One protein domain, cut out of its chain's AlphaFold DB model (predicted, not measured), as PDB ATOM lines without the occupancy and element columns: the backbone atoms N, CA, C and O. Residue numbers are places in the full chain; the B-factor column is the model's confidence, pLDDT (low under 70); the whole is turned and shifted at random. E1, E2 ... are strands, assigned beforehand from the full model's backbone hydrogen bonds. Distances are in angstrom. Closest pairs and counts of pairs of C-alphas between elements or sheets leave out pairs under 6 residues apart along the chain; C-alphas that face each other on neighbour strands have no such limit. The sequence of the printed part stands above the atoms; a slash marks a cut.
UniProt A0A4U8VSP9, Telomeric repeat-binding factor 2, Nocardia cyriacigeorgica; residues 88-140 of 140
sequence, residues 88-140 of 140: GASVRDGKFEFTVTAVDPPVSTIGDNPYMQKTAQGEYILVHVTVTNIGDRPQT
ATOM      1  N   GLY A  88     117.243 160.677 120.743       92.56
ATOM      2  CA  GLY A  88     117.284 159.748 121.876       92.56
ATOM      3  C   GLY A  88     117.325 158.267 121.495       92.56
ATOM      4  O   GLY A  88     117.708 157.454 122.333       92.56
ATOM      5  N   ALA A  89     116.995 157.891 120.255       95.81
ATOM      6  CA  ALA A  89     117.205 156.521 119.800       95.81
ATOM      7  C   ALA A  89     118.699 156.250 119.562       95.81
ATOM      8  O   ALA A  89     119.421 157.098 119.032       95.81
ATOM      9  N   SER A  90     119.153 155.051 119.930       95.31
ATOM     10  CA  SER A  90     120.480 154.559 119.558       95.31
ATOM     11  C   SER A  90     120.494 154.128 118.096       95.31
ATOM     12  O   SER A  90     119.722 153.257 117.692       95.31
ATOM     13  N   VAL A  91     121.414 154.696 117.320       96.56
ATOM     14  CA  VAL A  91     121.668 154.318 115.924       96.56
ATOM     15  C   VAL A  91     123.101 153.820 115.801       96.56
ATOM     16  O   VAL A  91     123.994 154.307 116.491       96.56
ATOM     17  N   ARG A  92     123.335 152.826 114.943       96.06
ATOM     18  CA  ARG A  92     124.647 152.191 114.786       96.06
ATOM     19  C   ARG A  92     125.250 152.490 113.430       96.06
ATOM     20  O   ARG A  92     124.571 152.361 112.417       96.06
ATOM     21  N   ASP A  93     126.542 152.786 113.441       93.88
ATOM     22  CA  ASP A  93     127.376 152.829 112.246       93.88
ATOM     23  C   ASP A  93     128.682 152.070 112.518       93.88
ATOM     24  O   ASP A  93     129.471 152.409 113.407       93.88
ATOM     25  N   GLY A  94     128.873 150.959 111.804       95.69
ATOM     26  CA  GLY A  94     130.009 150.058 111.980       95.69
ATOM     27  C   GLY A  94     130.179 149.544 113.418       95.69
ATOM     28  O   GLY A  94     129.441 148.671 113.879       95.69
ATOM     29  N   LYS A  95     131.220 150.032 114.104       97.31
ATOM     30  CA  LYS A  95     131.595 149.657 115.485       97.31
ATOM     31  C   LYS A  95     131.260 150.738 116.514       97.31
ATOM     32  O   LYS A  95     131.731 150.657 117.648       97.31
ATOM     33  N   PHE A  96     130.440 151.714 116.137       97.88
ATOM     34  CA  PHE A  96     129.977 152.764 117.028       97.88
ATOM     35  C   PHE A  96     128.454 152.789 117.129       97.88
ATOM     36  O   PHE A  96     127.731 152.500 116.175       97.88
ATOM     37  N   GLU A  97     127.981 153.155 118.313       97.94
ATOM     38  CA  GLU A  97     126.590 153.494 118.585       97.94
ATOM     39  C   GLU A  97     126.501 154.976 118.963       97.94
ATOM     40  O   GLU A  97     127.317 155.469 119.745       97.94
ATOM     41  N   PHE A  98     125.526 155.677 118.395       97.94
ATOM     42  CA  PHE A  98     125.308 157.109 118.550       97.94
ATOM     43  C   PHE A  98     123.941 157.356 119.166       97.94
ATOM     44  O   PHE A  98     122.941 156.793 118.717       97.94
ATOM     45  N   THR A  99     123.891 158.255 120.143       97.81
ATOM     46  CA  THR A  99     122.646 158.648 120.802       97.81
ATOM     47  C   THR A  99     122.636 160.150 121.015       97.81
ATOM     48  O   THR A  99     123.503 160.690 121.703       97.81
ATOM     49  N   VAL A 100     121.646 160.834 120.446       97.69
ATOM     50  CA  VAL A 100     121.396 162.250 120.747       97.69
ATOM     51  C   VAL A 100     120.727 162.333 122.112       97.69
ATOM     52  O   VAL A 100     119.603 161.865 122.267       97.69
ATOM     53  N   THR A 101     121.401 162.908 123.101       97.31
ATOM     54  CA  THR A 101     120.908 162.964 124.486       97.31
ATOM     55  C   THR A 101     120.187 164.266 124.803       97.31
ATOM     56  O   THR A 101     119.282 164.273 125.635       97.31
ATOM     57  N   ALA A 102     120.557 165.357 124.132       96.31
ATOM     58  CA  ALA A 102     119.916 166.654 124.291       96.31
ATOM     59  C   ALA A 102     120.121 167.539 123.059       96.31
ATOM     60  O   ALA A 102     121.090 167.392 122.311       96.31
ATOM     61  N   VAL A 103     119.206 168.488 122.887       96.81
ATOM     62  CA  VAL A 103     119.331 169.601 121.948       96.81
ATOM     63  C   VAL A 103     118.990 170.863 122.723       96.81
ATOM     64  O   VAL A 103     117.869 170.994 123.221       96.81
ATOM     65  N   ASP A 104     119.956 171.762 122.853       96.31
ATOM     66  CA  ASP A 104     119.769 172.997 123.607       96.31
ATOM     67  C   ASP A 104     119.071 174.069 122.755       96.31
ATOM     68  O   ASP A 104     119.109 174.018 121.518       96.31
ATOM     69  N   PRO A 105     118.456 175.076 123.400       97.06
ATOM     70  CA  PRO A 105     117.967 176.256 122.706       97.06
ATOM     71  C   PRO A 105     119.077 176.978 121.920       97.06
ATOM     72  O   PRO A 105     120.257 176.861 122.262       97.06
ATOM     73  N   PRO A 106     118.710 177.775 120.903       97.50
ATOM     74  CA  PRO A 106     119.675 178.539 120.128       97.50
ATOM     75  C   PRO A 106     120.490 179.516 120.983       97.50
ATOM     76  O   PRO A 106     119.952 180.192 121.862       97.50
ATOM     77  N   VAL A 107     121.788 179.628 120.693       97.56
ATOM     78  CA  VAL A 107     122.701 180.583 121.343       97.56
ATOM     79  C   VAL A 107     123.550 181.326 120.317       97.56
ATOM     80  O   VAL A 107     123.941 180.775 119.292       97.56
ATOM     81  N   SER A 108     123.892 182.585 120.591       97.19
ATOM     82  CA  SER A 108     124.708 183.396 119.675       97.19
ATOM     83  C   SER A 108     126.212 183.166 119.827       97.19
ATOM     84  O   SER A 108     126.973 183.458 118.906       97.19
ATOM     85  N   THR A 109     126.661 182.676 120.985       96.38
ATOM     86  CA  THR A 109     128.081 182.563 121.335       96.38
ATOM     87  C   THR A 109     128.353 181.240 122.036       96.38
ATOM     88  O   THR A 109     127.584 180.829 122.900       96.38
ATOM     89  N   ILE A 110     129.460 180.591 121.674       96.06
ATOM     90  CA  ILE A 110     129.943 179.352 122.296       96.06
ATOM     91  C   ILE A 110     131.376 179.519 122.803       96.06
ATOM     92  O   ILE A 110     132.132 180.340 122.277       96.06
ATOM     93  N   GLY A 111     131.755 178.681 123.767       94.56
ATOM     94  CA  GLY A 111     133.092 178.623 124.353       94.56
ATOM     95  C   GLY A 111     133.143 179.269 125.735       94.56
ATOM     96  O   GLY A 111     132.907 180.463 125.890       94.56
ATOM     97  N   ASP A 112     133.513 178.485 126.743       93.19
ATOM     98  CA  ASP A 112     133.557 178.966 128.131       93.19
ATOM     99  C   ASP A 112     134.805 179.816 128.408       93.19
ATOM    100  O   ASP A 112     134.834 180.651 129.312       93.19
ATOM    101  N   ASN A 113     135.854 179.630 127.599       93.19
ATOM    102  CA  ASN A 113     137.095 180.385 127.700       93.19
ATOM    103  C   ASN A 113     136.999 181.700 126.900       93.19
ATOM    104  O   ASN A 113     136.800 181.640 125.683       93.19
ATOM    105  N   PRO A 114     137.240 182.873 127.520       91.56
ATOM    106  CA  PRO A 114     137.117 184.177 126.860       91.56
ATOM    107  C   PRO A 114     138.029 184.358 125.638       91.56
ATOM    108  O   PRO A 114     137.725 185.170 124.768       91.56
ATOM    109  N   TYR A 115     139.122 183.601 125.533       94.94
ATOM    110  CA  TYR A 115     140.044 183.667 124.394       94.94
ATOM    111  C   TYR A 115     139.675 182.721 123.242       94.94
ATOM    112  O   TYR A 115     140.256 182.824 122.165       94.94
ATOM    113  N   MET A 116     138.736 181.793 123.455       95.06
ATOM    114  CA  MET A 116     138.278 180.831 122.440       95.06
ATOM    115  C   MET A 116     136.782 180.943 122.140       95.06
ATOM    116  O   MET A 116     136.207 180.057 121.507       95.06
ATOM    117  N   GLN A 117     136.160 182.043 122.565       96.81
ATOM    118  CA  GLN A 117     134.771 182.325 122.246       96.81
ATOM    119  C   GLN A 117     134.575 182.551 120.750       96.81
ATOM    120  O   GLN A 117     135.384 183.197 120.077       96.81
ATOM    121  N   LYS A 118     133.461 182.034 120.233       96.38
ATOM    122  CA  LYS A 118     133.022 182.263 118.854       96.38
ATOM    123  C   LYS A 118     131.584 182.742 118.848       96.38
ATOM    124  O   LYS A 118     130.727 182.114 119.461       96.38
ATOM    125  N   THR A 119     131.337 183.823 118.116       96.81
ATOM    126  CA  THR A 119     130.003 184.397 117.926       96.81
ATOM    127  C   THR A 119     129.517 184.093 116.516       96.81
ATOM    128  O   THR A 119     130.217 184.376 115.540       96.81
ATOM    129  N   ALA A 120     128.330 183.504 116.410       96.44
ATOM    130  CA  ALA A 120     127.684 183.222 115.139       96.44
ATOM    131  C   ALA A 120     127.191 184.517 114.472       96.44
ATOM    132  O   ALA A 120     126.862 185.499 115.132       96.44
ATOM    133  N   GLN A 121     127.083 184.502 113.141       95.12
ATOM    134  CA  GLN A 121     126.341 185.536 112.398       95.12
ATOM    135  C   GLN A 121     124.813 185.344 112.500       95.12
ATOM    136  O   GLN A 121     124.054 186.204 112.065       95.12
ATOM    137  N   GLY A 122     124.382 184.224 113.082       95.94
ATOM    138  CA  GLY A 122     123.011 183.903 113.459       95.94
ATOM    139  C   GLY A 122     123.031 183.203 114.815       95.94
ATOM    140  O   GLY A 122     123.471 183.789 115.801       95.94
ATOM    141  N   GLU A 123     122.632 181.935 114.848       97.69
ATOM    142  CA  GLU A 123     122.575 181.141 116.076       97.69
ATOM    143  C   GLU A 123     123.252 179.777 115.892       97.69
ATOM    144  O   GLU A 123     123.287 179.218 114.793       97.69
ATOM    145  N   TYR A 124     123.785 179.239 116.984       97.88
ATOM    146  CA  TYR A 124     124.191 177.848 117.114       97.88
ATOM    147  C   TYR A 124     123.080 177.054 117.796       97.88
ATOM    148  O   TYR A 124     122.513 177.516 118.782       97.88
ATOM    149  N   ILE A 125     122.833 175.834 117.317       97.38
ATOM    150  CA  ILE A 125     122.081 174.808 118.044       97.38
ATOM    151  C   ILE A 125     123.095 173.804 118.574       97.38
ATOM    152  O   ILE A 125     123.863 173.237 117.792       97.38
ATOM    153  N   LEU A 126     123.119 173.594 119.887       96.62
ATOM    154  CA  LEU A 126     124.027 172.629 120.495       96.62
ATOM    155  C   LEU A 126     123.313 171.284 120.582       96.62
ATOM    156  O   LEU A 126     122.260 171.165 121.204       96.62
ATOM    157  N   VAL A 127     123.898 170.277 119.940       97.12
ATOM    158  CA  VAL A 127     123.417 168.896 119.981       97.12
ATOM    159  C   VAL A 127     124.403 168.079 120.794       97.12
ATOM    160  O   VAL A 127     125.587 168.003 120.460       97.12
ATOM    161  N   HIS A 128     123.909 167.454 121.853       97.31
ATOM    162  CA  HIS A 128     124.693 166.572 122.705       97.31
ATOM    163  C   HIS A 128     124.558 165.149 122.186       97.31
ATOM    164  O   HIS A 128     123.449 164.621 122.079       97.31
ATOM    165  N   VAL A 129     125.690 164.536 121.851       97.81
ATOM    166  CA  VAL A 129     125.742 163.178 121.305       97.81
ATOM    167  C   VAL A 129     126.653 162.325 122.172       97.81
ATOM    168  O   VAL A 129     127.815 162.663 122.395       97.81
ATOM    169  N   THR A 130     126.136 161.196 122.643       97.81
ATOM    170  CA  THR A 130     126.953 160.121 123.200       97.81
ATOM    171  C   THR A 130     127.379 159.194 122.072       97.81
ATOM    172  O   THR A 130     126.547 158.751 121.281       97.81
ATOM    173  N   VAL A 131     128.679 158.906 122.009       97.75
ATOM    174  CA  VAL A 131     129.270 157.972 121.048       97.75
ATOM    175  C   VAL A 131     129.907 156.832 121.828       97.75
ATOM    176  O   VAL A 131     130.800 157.061 122.646       97.75
ATOM    177  N   THR A 132     129.458 155.608 121.572       97.50
ATOM    178  CA  THR A 132     129.917 154.409 122.277       97.50
ATOM    179  C   THR A 132     130.640 153.486 121.308       97.50
ATOM    180  O   THR A 132     130.054 153.039 120.326       97.50
ATOM    181  N   ASN A 133     131.908 153.166 121.587       97.69
ATOM    182  CA  ASN A 133     132.604 152.082 120.893       97.69
ATOM    183  C   ASN A 133     132.022 150.740 121.361       97.69
ATOM    184  O   ASN A 133     132.176 150.371 122.523       97.69
ATOM    185  N   ILE A 134     131.363 150.028 120.448       97.31
ATOM    186  CA  ILE A 134     130.745 148.712 120.680       97.31
ATOM    187  C   ILE A 134     131.599 147.560 120.117       97.31
ATOM    188  O   ILE A 134     131.136 146.424 120.005       97.31
ATOM    189  N   GLY A 135     132.832 147.853 119.702       95.38
ATOM    190  CA  GLY A 135     133.829 146.875 119.282       95.38
ATOM    191  C   GLY A 135     134.572 146.227 120.451       95.38
ATOM    192  O   GLY A 135     134.488 146.645 121.601       95.38
ATOM    193  N   ASP A 136     135.355 145.204 120.132       97.06
ATOM    194  CA  ASP A 136     136.199 144.443 121.064       97.06
ATOM    195  C   ASP A 136     137.576 145.082 121.310       97.06
ATOM    196  O   ASP A 136     138.360 144.612 122.134       97.06
ATOM    197  N   ARG A 137     137.882 146.165 120.594       96.25
ATOM    198  CA  ARG A 137     139.140 146.906 120.681       96.25
ATOM    199  C   ARG A 137     138.909 148.404 120.476       96.25
ATOM    200  O   ARG A 137     137.904 148.785 119.860       96.25
ATOM    201  N   PRO A 138     139.845 149.262 120.916       96.69
ATOM    202  CA  PRO A 138     139.812 150.683 120.591       96.69
ATOM    203  C   PRO A 138     139.656 150.914 119.080       96.69
ATOM    204  O   PRO A 138     140.322 150.260 118.272       96.69
ATOM    205  N   GLN A 139     138.746 151.818 118.721       93.75
ATOM    206  CA  GLN A 139     138.494 152.281 117.356       93.75
ATOM    207  C   GLN A 139     138.986 153.728 117.234       93.75
ATOM    208  O   GLN A 139     138.915 154.476 118.213       93.75
ATOM    209  N   THR A 140     139.503 154.091 116.061       84.88
ATOM    210  CA  THR A 140     140.122 155.393 115.753       84.88
ATOM    211  C   THR A 140     139.483 156.024 114.540       84.88
ATOM    212  O   THR A 140     139.216 155.243 113.598       84.88
TER     213      THR A 140
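Overview. This is residues 88 to 140 of the 140 residues of the protein "Telomeric repeat-binding factor 2" of Nocardia cyriacigeorgica (UniProt A0A4U8VSP9). This is a long, thin ribbon of strands: the antiparallel sheet E1, E2, E5 makes one end, and the hairpin of E3 and E4 turns across the other, joined to it by two tight links. The 53 printed residues, all strand in class, hold five named strands and no named helix. The whole is only just extended, close to loose: radius of gyration of the C-alphas 15.2 A, spans 41 by 25 by 15 A.

Arrangement. Start at E1, residues 90 to 93, a hairpin with E2, residues 96 to 103; N 91 and O 98, 2.9 A apart, are within hydrogen-bond range. E5, residues 127 to 133, is antiparallel to E2 at 160 degrees, with N 99 and O 130 within range at 2.9 A. This sheet is only just strongly twisted, its C-alphas up to 4.2 A off the best plane. Farther along, E3, residues 107 to 110, and E4, residues 118 to 124, form a hairpin, N 120 and O 108 within range at 2.8 A. E2 and E3 are apart.

Along the chain. Find C-alpha 90 at (120.480, 154.559, 119.558), where E1 begins. E2 spans 20.5 A; E5, 19.2 A, ends at C-alpha 133, (132.604, 152.082, 120.893).

Size, cuts and confidence. The C-alphas of Gln 121 and Asp 136 are farthest apart, 43.1 A. The printed part has no cut, and no printed residue is under 70.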